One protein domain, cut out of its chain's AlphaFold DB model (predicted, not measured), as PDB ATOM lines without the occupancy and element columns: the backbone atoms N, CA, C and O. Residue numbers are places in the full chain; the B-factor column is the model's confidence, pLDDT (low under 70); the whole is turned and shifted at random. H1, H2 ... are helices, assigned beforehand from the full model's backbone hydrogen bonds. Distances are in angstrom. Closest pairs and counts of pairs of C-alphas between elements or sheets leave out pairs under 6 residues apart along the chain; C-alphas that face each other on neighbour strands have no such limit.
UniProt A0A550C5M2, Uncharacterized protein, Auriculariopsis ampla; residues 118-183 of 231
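Overview. This is residues 118 to 183 of the 231 residues of an uncharacterized protein of Auriculariopsis ampla (UniProt A0A550C5M2). You will see a helical hairpin, H1 and H2, with a longer helix, H3, packed slantwise on H1 and running on beyond the hairpin, where residues 177 to 183 stick out. The printed part has 66 residues, with three named helices in the order H1, H2, H3 and no named strand; its class is all helix. It is compact, with a radius of gyration of the C-alphas of 12.0 A, yet elongated in outline, spanning 39 by 23 by 14 A.

Along the chain. Find C-alpha 118 at (71.286, 125.223, 176.867); from there H1, residues 118 to 131, runs 20.0 A. Look next at C-alpha 140 at (64.359, 117.063, 167.069), where H2, residues 140 to 150, begins its 15.8 A. H3, residues 161 to 182, is the longest at 30.9 A and ends at C-alpha 182 at (63.823, 110.722, 150.201).

Arrangement. H1 and H2 form a helical hairpin: they touch, closest at the C-alphas of Met 124 and Ala 141, 4.8 A apart, and run opposite ways at a shallow tilt of 20 degrees. H1 and H3 touch, closest at the C-alphas of Glu 127 and Ala 168, 4.7 A apart, and run the same way at a steep tilt of 44 degrees. H2 and H3 only just touch, with 3 pairs of C-alphas within 8 A, H3 using residues 168 to 171 alone; the closest C-alphas, of Leu 140 and Asp 171, are 6.5 A apart. Every O i to N i+4 pair is within hydrogen-bond range in H1 and H3, and 6 of 7 are in H2.

Size, cuts and confidence. Look to the C-alphas of Gly 156 and Ser 183, the two farthest apart, at 39.6 A. The printed part has no cut, and both links, H1 to H2 and H2 to H3, are short. The mean pLDDT of the printed part is 85.1; you will find it under 70 at residues 156 to 158 and 180 to 183.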
ATOM      1  N   ALA A 118      70.066 126.008 176.709       90.31
ATOM      2  CA  ALA A 118      71.286 125.223 176.867       90.31
ATOM      3  C   ALA A 118      71.089 123.775 176.398       90.31
ATOM      4  O   ALA A 118      71.925 123.248 175.657       90.31
ATOM      5  N   ASP A 119      69.964 123.160 176.763       90.44
ATOM      6  CA  ASP A 119      69.645 121.789 176.366       90.44
ATOM      7  C   ASP A 119      69.407 121.697 174.856       90.44
ATOM      8  O   ASP A 119      69.952 120.811 174.200       90.44
ATOM      9  N   ALA A 120      68.689 122.663 174.274       91.75
ATOM     10  CA  ALA A 120      68.452 122.727 172.834       91.75
ATOM     11  C   ALA A 120      69.753 122.893 172.025       91.75
ATOM     12  O   ALA A 120      69.939 122.246 170.990       91.75
ATOM     13  N   LYS A 121      70.696 123.726 172.496       91.94
ATOM     14  CA  LYS A 121      72.032 123.860 171.880       91.94
ATOM     15  C   LYS A 121      72.830 122.565 171.965       91.94
ATOM     16  O   LYS A 121      73.495 122.192 170.998       91.94
ATOM     17  N   LYS A 122      72.758 121.873 173.101       92.56
ATOM     18  CA  LYS A 122      73.429 120.587 173.285       92.56
ATOM     19  C   LYS A 122      72.857 119.523 172.354       92.56
ATOM     20  O   LYS A 122      73.626 118.849 171.677       92.56
ATOM     21  N   LEU A 123      71.532 119.443 172.254       92.06
ATOM     22  CA  LEU A 123      70.835 118.531 171.351       92.06
ATOM     23  C   LEU A 123      71.266 118.772 169.896       92.06
ATOM     24  O   LEU A 123      71.665 117.834 169.212       92.06
ATOM     25  N   MET A 124      71.316 120.035 169.457       92.69
ATOM     26  CA  MET A 124      71.832 120.398 168.132       92.69
ATOM     27  C   MET A 124      73.279 119.939 167.911       92.69
ATOM     28  O   MET A 124      73.606 119.451 166.830       92.69
ATOM     29  N   SER A 125      74.151 120.111 168.907       94.12
ATOM     30  CA  SER A 125      75.557 119.704 168.811       94.12
ATOM     31  C   SER A 125      75.708 118.186 168.692       94.12
ATOM     32  O   SER A 125      76.493 117.718 167.868       94.12
ATOM     33  N   GLU A 126      74.968 117.417 169.491       93.88
ATOM     34  CA  GLU A 126      75.000 115.950 169.445       93.88
ATOM     35  C   GLU A 126      74.402 115.417 168.140       93.88
ATOM     36  O   GLU A 126      74.989 114.544 167.504       93.88
ATOM     37  N   GLU A 127      73.291 115.990 167.673       92.44
ATOM     38  CA  GLU A 127      72.659 115.569 166.421       92.44
ATOM     39  C   GLU A 127      73.533 115.921 165.209       92.44
ATOM     40  O   GLU A 127      73.737 115.093 164.325       92.44
ATOM     41  N   HIS A 128      74.156 117.108 165.200       93.56
ATOM     42  CA  HIS A 128      75.155 117.473 164.190       93.56
ATOM     43  C   HIS A 128      76.329 116.489 164.178       93.56
ATOM     44  O   HIS A 128      76.805 116.095 163.115       93.56
ATOM     45  N   LYS A 129      76.819 116.097 165.359       93.81
ATOM     46  CA  LYS A 129      77.923 115.144 165.495       93.81
ATOM     47  C   LYS A 129      77.537 113.750 164.997       93.81
ATOM     48  O   LYS A 129      78.364 113.100 164.368       93.81
ATOM     49  N   ALA A 130      76.302 113.318 165.247       91.94
ATOM     50  CA  ALA A 130      75.777 112.041 164.776       91.94
ATOM     51  C   ALA A 130      75.529 112.029 163.255       91.94
ATOM     52  O   ALA A 130      75.844 111.046 162.593       91.94
ATOM     53  N   LEU A 131      75.010 113.126 162.692       89.50
ATOM     54  CA  LEU A 131      74.730 113.259 161.257       89.50
ATOM     55  C   LEU A 131      75.976 113.583 160.416       89.50
ATOM     56  O   LEU A 131      76.028 113.253 159.233       89.50
ATOM     57  N   GLY A 132      76.958 114.281 160.992       92.88
ATOM     58  CA  GLY A 132      78.108 114.846 160.278       92.88
ATOM     59  C   GLY A 132      77.802 116.134 159.498       92.88
ATOM     60  O   GLY A 132      78.660 116.633 158.771       92.88
ATOM     61  N   TYR A 133      76.592 116.680 159.626       91.31
ATOM     62  CA  TYR A 133      76.157 117.929 159.000       91.31
ATOM     63  C   TYR A 133      75.083 118.615 159.848       91.31
ATOM     64  O   TYR A 133      74.581 118.061 160.826       91.31
ATOM     65  N   ARG A 134      74.712 119.847 159.478       92.06
ATOM     66  CA  ARG A 134      73.693 120.619 160.201       92.06
ATOM     67  C   ARG A 134      72.332 119.908 160.192       92.06
ATOM     68  O   ARG A 134      71.822 119.661 159.096       92.06
ATOM     69  N   PRO A 135      71.722 119.660 161.370       91.56
ATOM     70  CA  PRO A 135      70.397 119.064 161.457       91.56
ATOM     71  C   PRO A 135      69.370 119.814 160.593       91.56
ATOM     72  O   PRO A 135      69.397 121.052 160.538       91.56
ATOM     73  N   PRO A 136      68.479 119.098 159.890       90.62
ATOM     74  CA  PRO A 136      67.439 119.708 159.071       90.62
ATOM     75  C   PRO A 136      66.378 120.413 159.932       90.62
ATOM     76  O   PRO A 136      66.253 120.167 161.126       90.62
ATOM     77  N   GLN A 137      65.564 121.275 159.320       86.69
ATOM     78  CA  GLN A 137      64.534 122.076 160.014       86.69
ATOM     79  C   GLN A 137      63.436 121.237 160.695       86.69
ATOM     80  O   GLN A 137      62.752 121.718 161.591       86.69
ATOM     81  N   ASN A 138      63.248 119.987 160.271       85.75
ATOM     82  CA  ASN A 138      62.272 119.053 160.835       85.75
ATOM     83  C   ASN A 138      62.876 118.087 161.875       85.75
ATOM     84  O   ASN A 138      62.185 117.153 162.291       85.75
ATOM     85  N   SER A 139      64.137 118.291 162.266       90.19
ATOM     86  CA  SER A 139      64.815 117.517 163.314       90.19
ATOM     87  C   SER A 139      64.267 117.791 164.712       90.19
ATOM     88  O   SER A 139      63.628 118.819 164.965       90.19
ATOM     89  N   LEU A 140      64.570 116.881 165.638       91.38
ATOM     90  CA  LEU A 140      64.359 117.063 167.069       91.38
ATOM     91  C   LEU A 140      65.094 118.314 167.569       91.38
ATOM     92  O   LEU A 140      64.481 119.135 168.253       91.38
ATOM     93  N   ALA A 141      66.359 118.522 167.178       91.62
ATOM     94  CA  ALA A 141      67.117 119.709 167.568       91.62
ATOM     95  C   ALA A 141      66.463 121.016 167.099       91.62
ATOM     96  O   ALA A 141      66.386 121.979 167.864       91.62
ATOM     97  N   ALA A 142      65.966 121.063 165.861       91.06
ATOM     98  CA  ALA A 142      65.294 122.251 165.335       91.06
ATOM     99  C   ALA A 142      64.000 122.562 166.104       91.06
ATOM    100  O   ALA A 142      63.746 123.720 166.445       91.06
ATOM    101  N   LYS A 143      63.214 121.532 166.444       91.19
ATOM    102  CA  LYS A 143      62.014 121.680 167.281       91.19
ATOM    103  C   LYS A 143      62.366 122.168 168.691       91.19
ATOM    104  O   LYS A 143      61.722 123.091 169.181       91.19
ATOM    105  N   ALA A 144      63.419 121.618 169.298       91.38
ATOM    106  CA  ALA A 144      63.911 122.040 170.611       91.38
ATOM    107  C   ALA A 144      64.358 123.506 170.618       91.38
ATOM    108  O   ALA A 144      64.017 124.249 171.531       91.38
ATOM    109  N   GLN A 145      65.063 123.960 169.578       92.56
ATOM    110  CA  GLN A 145      65.442 125.371 169.455       92.56
ATOM    111  C   GLN A 145      64.231 126.291 169.289       92.56
ATOM    112  O   GLN A 145      64.201 127.365 169.886       92.56
ATOM    113  N   ALA A 146      63.227 125.877 168.513       89.62
ATOM    114  CA  ALA A 146      61.998 126.647 168.348       89.62
ATOM    115  C   ALA A 146      61.207 126.767 169.664       89.62
ATOM    116  O   ALA A 146      60.682 127.840 169.967       89.62
ATOM    117  N   ALA A 147      61.151 125.697 170.460       87.94
ATOM    118  CA  ALA A 147      60.526 125.708 171.778       87.94
ATOM    119  C   ALA A 147      61.315 126.571 172.778       87.94
ATOM    120  O   ALA A 147      60.750 127.473 173.396       87.94
ATOM    121  N   ALA A 148      62.637 126.391 172.853       89.00
ATOM    122  CA  ALA A 148      63.507 127.172 173.731       89.00
ATOM    123  C   ALA A 148      63.517 128.672 173.382       89.00
ATOM    124  O   ALA A 148      63.631 129.510 174.271       89.00
ATOM    125  N   ALA A 149      63.331 129.044 172.111       88.56
ATOM    126  CA  ALA A 149      63.178 130.447 171.719       88.56
ATOM    127  C   ALA A 149      61.928 131.105 172.336       88.56
ATOM    128  O   ALA A 149      61.904 132.319 172.538       88.56
ATOM    129  N   ARG A 150      60.893 130.313 172.644       87.06
ATOM    130  CA  ARG A 150      59.676 130.768 173.334       87.06
ATOM    131  C   ARG A 150      59.829 130.708 174.857       87.06
ATOM    132  O   ARG A 150      59.235 131.530 175.549       87.06
ATOM    133  N   HIS A 151      60.637 129.770 175.358       83.88
ATOM    134  CA  HIS A 151      60.859 129.510 176.782       83.88
ATOM    135  C   HIS A 151      62.359 129.306 177.088       83.88
ATOM    136  O   HIS A 151      62.799 128.178 177.294       83.88
ATOM    137  N   PRO A 152      63.174 130.378 177.154       81.00
ATOM    138  CA  PRO A 152      64.634 130.249 177.227       81.00
ATOM    139  C   PRO A 152      65.130 129.581 178.517       81.00
ATOM    140  O   PRO A 152      66.151 128.889 178.496       81.00
ATOM    141  N   GLN A 153      64.405 129.741 179.631       81.00
ATOM    142  CA  GLN A 153      64.722 129.077 180.902       81.00
ATOM    143  C   GLN A 153      64.239 127.614 180.986       81.00
ATOM    144  O   GLN A 153      64.593 126.924 181.943       81.00
ATOM    145  N   GLY A 154      63.446 127.133 180.022       78.38
ATOM    146  CA  GLY A 154      62.725 125.863 180.138       78.38
ATOM    147  C   GLY A 154      61.740 125.846 181.316       78.38
ATOM    148  O   GLY A 154      61.467 126.870 181.946       78.38
ATOM    149  N   ASN A 155      61.236 124.662 181.668       73.44
ATOM    150  CA  ASN A 155      60.308 124.479 182.798       73.44
ATOM    151  C   ASN A 155      61.030 124.302 184.153       73.44
ATOM    152  O   ASN A 155      60.493 123.700 185.080       73.44
ATOM    153  N   GLY A 156      62.278 124.774 184.272       65.50
ATOM    154  CA  GLY A 156      63.083 124.665 185.498       65.50
ATOM    155  C   GLY A 156      63.592 123.254 185.817       65.50
ATOM    156  O   GLY A 156      64.194 123.044 186.868       65.50
ATOM    157  N   THR A 157      63.377 122.287 184.921       64.44
ATOM    158  CA  THR A 157      63.842 120.905 185.078       64.44
ATOM    159  C   THR A 157      65.080 120.692 184.217       64.44
ATOM    160  O   THR A 157      65.020 120.820 182.999       64.44
ATOM    161  N   THR A 158      66.214 120.373 184.839       67.44
ATOM    162  CA  THR A 158      67.431 120.008 184.106       67.44
ATOM    163  C   THR A 158      67.271 118.602 183.545       67.44
ATOM    164  O   THR A 158      67.113 117.650 184.316       67.44
ATOM    165  N   VAL A 159      67.318 118.460 182.223       78.75
ATOM    166  CA  VAL A 159      67.271 117.144 181.583       78.75
ATOM    167  C   VAL A 159      68.642 116.476 181.672       78.75
ATOM    168  O   VAL A 159      69.679 117.131 181.557       78.75
ATOM    169  N   ASP A 160      68.662 115.161 181.899       81.25
ATOM    170  CA  ASP A 160      69.911 114.403 181.925       81.25
ATOM    171  C   ASP A 160      70.621 114.497 180.562       81.25
ATOM    172  O   ASP A 160      70.053 114.233 179.500       81.25
ATOM    173  N   ALA A 161      71.907 114.837 180.615       82.75
ATOM    174  CA  ALA A 161      72.803 114.867 179.474       82.75
ATOM    175  C   ALA A 161      72.792 113.564 178.664       82.75
ATOM    176  O   ALA A 161      72.887 113.626 177.440       82.75
ATOM    177  N   ARG A 162      72.694 112.404 179.326       84.50
ATOM    178  CA  ARG A 162      72.700 111.102 178.644       84.50
ATOM    179  C   ARG A 162      71.454 110.897 177.787       84.50
ATOM    180  O   ARG A 162      71.578 110.434 176.658       84.50
ATOM    181  N   LEU A 163      70.290 111.308 178.292       84.50
ATOM    182  CA  LEU A 163      69.023 111.223 177.562       84.50
ATOM    183  C   LEU A 163      69.033 112.128 176.325       84.50
ATOM    184  O   LEU A 163      68.620 111.701 175.250       84.50
ATOM    185  N   LEU A 164      69.570 113.348 176.452       86.75
ATOM    186  CA  LEU A 164      69.737 114.271 175.321       86.75
ATOM    187  C   LEU A 164      70.595 113.658 174.208       86.75
ATOM    188  O   LEU A 164      70.230 113.738 173.036       86.75
ATOM    189  N   THR A 165      71.719 113.031 174.569       89.25
ATOM    190  CA  THR A 165      72.596 112.362 173.601       89.25
ATOM    191  C   THR A 165      71.897 111.179 172.936       89.25
ATOM    192  O   THR A 165      71.947 111.058 171.713       89.25
ATOM    193  N   GLU A 166      71.223 110.323 173.704       88.69
ATOM    194  CA  GLU A 166      70.526 109.154 173.158       88.69
ATOM    195  C   GLU A 166      69.439 109.557 172.154       88.69
ATOM    196  O   GLU A 166      69.364 109.005 171.053       88.69
ATOM    197  N   ALA A 167      68.630 110.559 172.493       87.69
ATOM    198  CA  ALA A 167      67.575 111.030 171.610       87.69
ATOM    199  C   ALA A 167      68.108 111.726 170.357       87.69
ATOM    200  O   ALA A 167      67.561 111.515 169.276       87.69
ATOM    201  N   ALA A 168      69.197 112.494 170.471       90.19
ATOM    202  CA  ALA A 168      69.859 113.086 169.313       90.19
ATOM    203  C   ALA A 168      70.381 112.009 168.347       90.19
ATOM    204  O   ALA A 168      70.188 112.114 167.139       90.19
ATOM    205  N   VAL A 169      70.991 110.938 168.866       90.88
ATOM    206  CA  VAL A 169      71.474 109.816 168.043       90.88
ATOM    207  C   VAL A 169      70.312 109.072 167.381       90.88
ATOM    208  O   VAL A 169      70.386 108.749 166.195       90.88
ATOM    209  N   ARG A 170      69.219 108.831 168.115       89.31
ATOM    210  CA  ARG A 170      68.012 108.184 167.581       89.31
ATOM    211  C   ARG A 170      67.373 109.014 166.462       89.31
ATOM    212  O   ARG A 170      67.021 108.460 165.423       89.31
ATOM    213  N   ASP A 171      67.260 110.331 166.640       90.31
ATOM    214  CA  ASP A 171      66.697 111.209 165.609       90.31
ATOM    215  C   ASP A 171      67.605 111.306 164.378       90.31
ATOM    216  O   ASP A 171      67.131 111.234 163.244       90.31
ATOM    217  N   ALA A 172      68.922 111.369 164.589       88.88
ATOM    218  CA  ALA A 172      69.902 111.338 163.513       88.88
ATOM    219  C   ALA A 172      69.811 110.049 162.675       88.88
ATOM    220  O   ALA A 172      69.894 110.108 161.443       88.88
ATOM    221  N   ALA A 173      69.600 108.894 163.316       88.81
ATOM    222  CA  ALA A 173      69.375 107.624 162.624       88.81
ATOM    223  C   ALA A 173      68.105 107.679 161.759       88.81
ATOM    224  O   ALA A 173      68.177 107.437 160.554       88.81
ATOM    225  N   ARG A 174      66.979 108.134 162.330       90.00
ATOM    226  CA  ARG A 174      65.715 108.343 161.600       90.00
ATOM    227  C   ARG A 174      65.897 109.270 160.395       90.00
ATOM    228  O   ARG A 174      65.429 108.967 159.303       90.00
ATOM    229  N   ILE A 175      66.588 110.398 160.562       87.38
ATOM    230  CA  ILE A 175      66.845 111.361 159.478       87.38
ATOM    231  C   ILE A 175      67.727 110.750 158.391       87.38
ATOM    232  O   ILE A 175      67.505 111.001 157.206       87.38
ATOM    233  N   SER A 176      68.723 109.954 158.775       84.44
ATOM    234  CA  SER A 176      69.598 109.271 157.825       84.44
ATOM    235  C   SER A 176      68.821 108.247 156.994       84.44
ATOM    236  O   SER A 176      69.002 108.193 155.780       84.44
ATOM    237  N   GLU A 177      67.893 107.511 157.607       83.06
ATOM    238  CA  GLU A 177      66.981 106.583 156.923       83.06
ATOM    239  C   GLU A 177      65.970 107.315 156.025       83.06
ATOM    240  O   GLU A 177      65.779 106.962 154.856       83.06
ATOM    241  N   GLU A 178      65.361 108.393 156.523       82.25
ATOM    242  CA  GLU A 178      64.462 109.242 155.741       82.25
ATOM    243  C   GLU A 178      65.178 109.886 154.562       82.25
ATOM    244  O   GLU A 178      64.586 110.040 153.501       82.25
ATOM    245  N   ARG A 179      66.451 110.263 154.706       73.44
ATOM    246  CA  ARG A 179      67.241 110.785 153.592       73.44
ATOM    247  C   ARG A 179      67.712 109.659 152.675       73.44
ATOM    248  O   ARG A 179      67.766 109.888 151.482       73.44
ATOM    249  N   GLY A 180      67.966 108.447 153.160       61.78
ATOM    250  CA  GLY A 180      68.208 107.284 152.297       61.78
ATOM    251  C   GLY A 180      67.010 106.939 151.402       61.78
ATOM    252  O   GLY A 180      67.191 106.444 150.296       61.78
ATOM    253  N   THR A 181      65.793 107.259 151.852       53.22
ATOM    254  CA  THR A 181      64.536 106.991 151.129       53.22
ATOM    255  C   THR A 181      63.972 108.209 150.375       53.22
ATOM    256  O   THR A 181      63.350 108.037 149.330       53.22
ATOM    257  N   LYS A 182      64.206 109.444 150.853       51.62
ATOM    258  CA  LYS A 182      63.823 110.722 150.201       51.62
ATOM    259  C   LYS A 182      64.934 111.378 149.393       51.62
ATOM    260  O   LYS A 182      64.629 112.257 148.587       51.62
ATOM    261  N   SER A 183      66.195 110.978 149.558       46.06
ATOM    262  CA  SER A 183      67.191 111.132 148.497       46.06
ATOM    263  C   SER A 183      66.774 110.148 147.427       46.06
ATOM    264  O   SER A 183      67.333 109.062 147.292       46.06
TER     265      SER A 183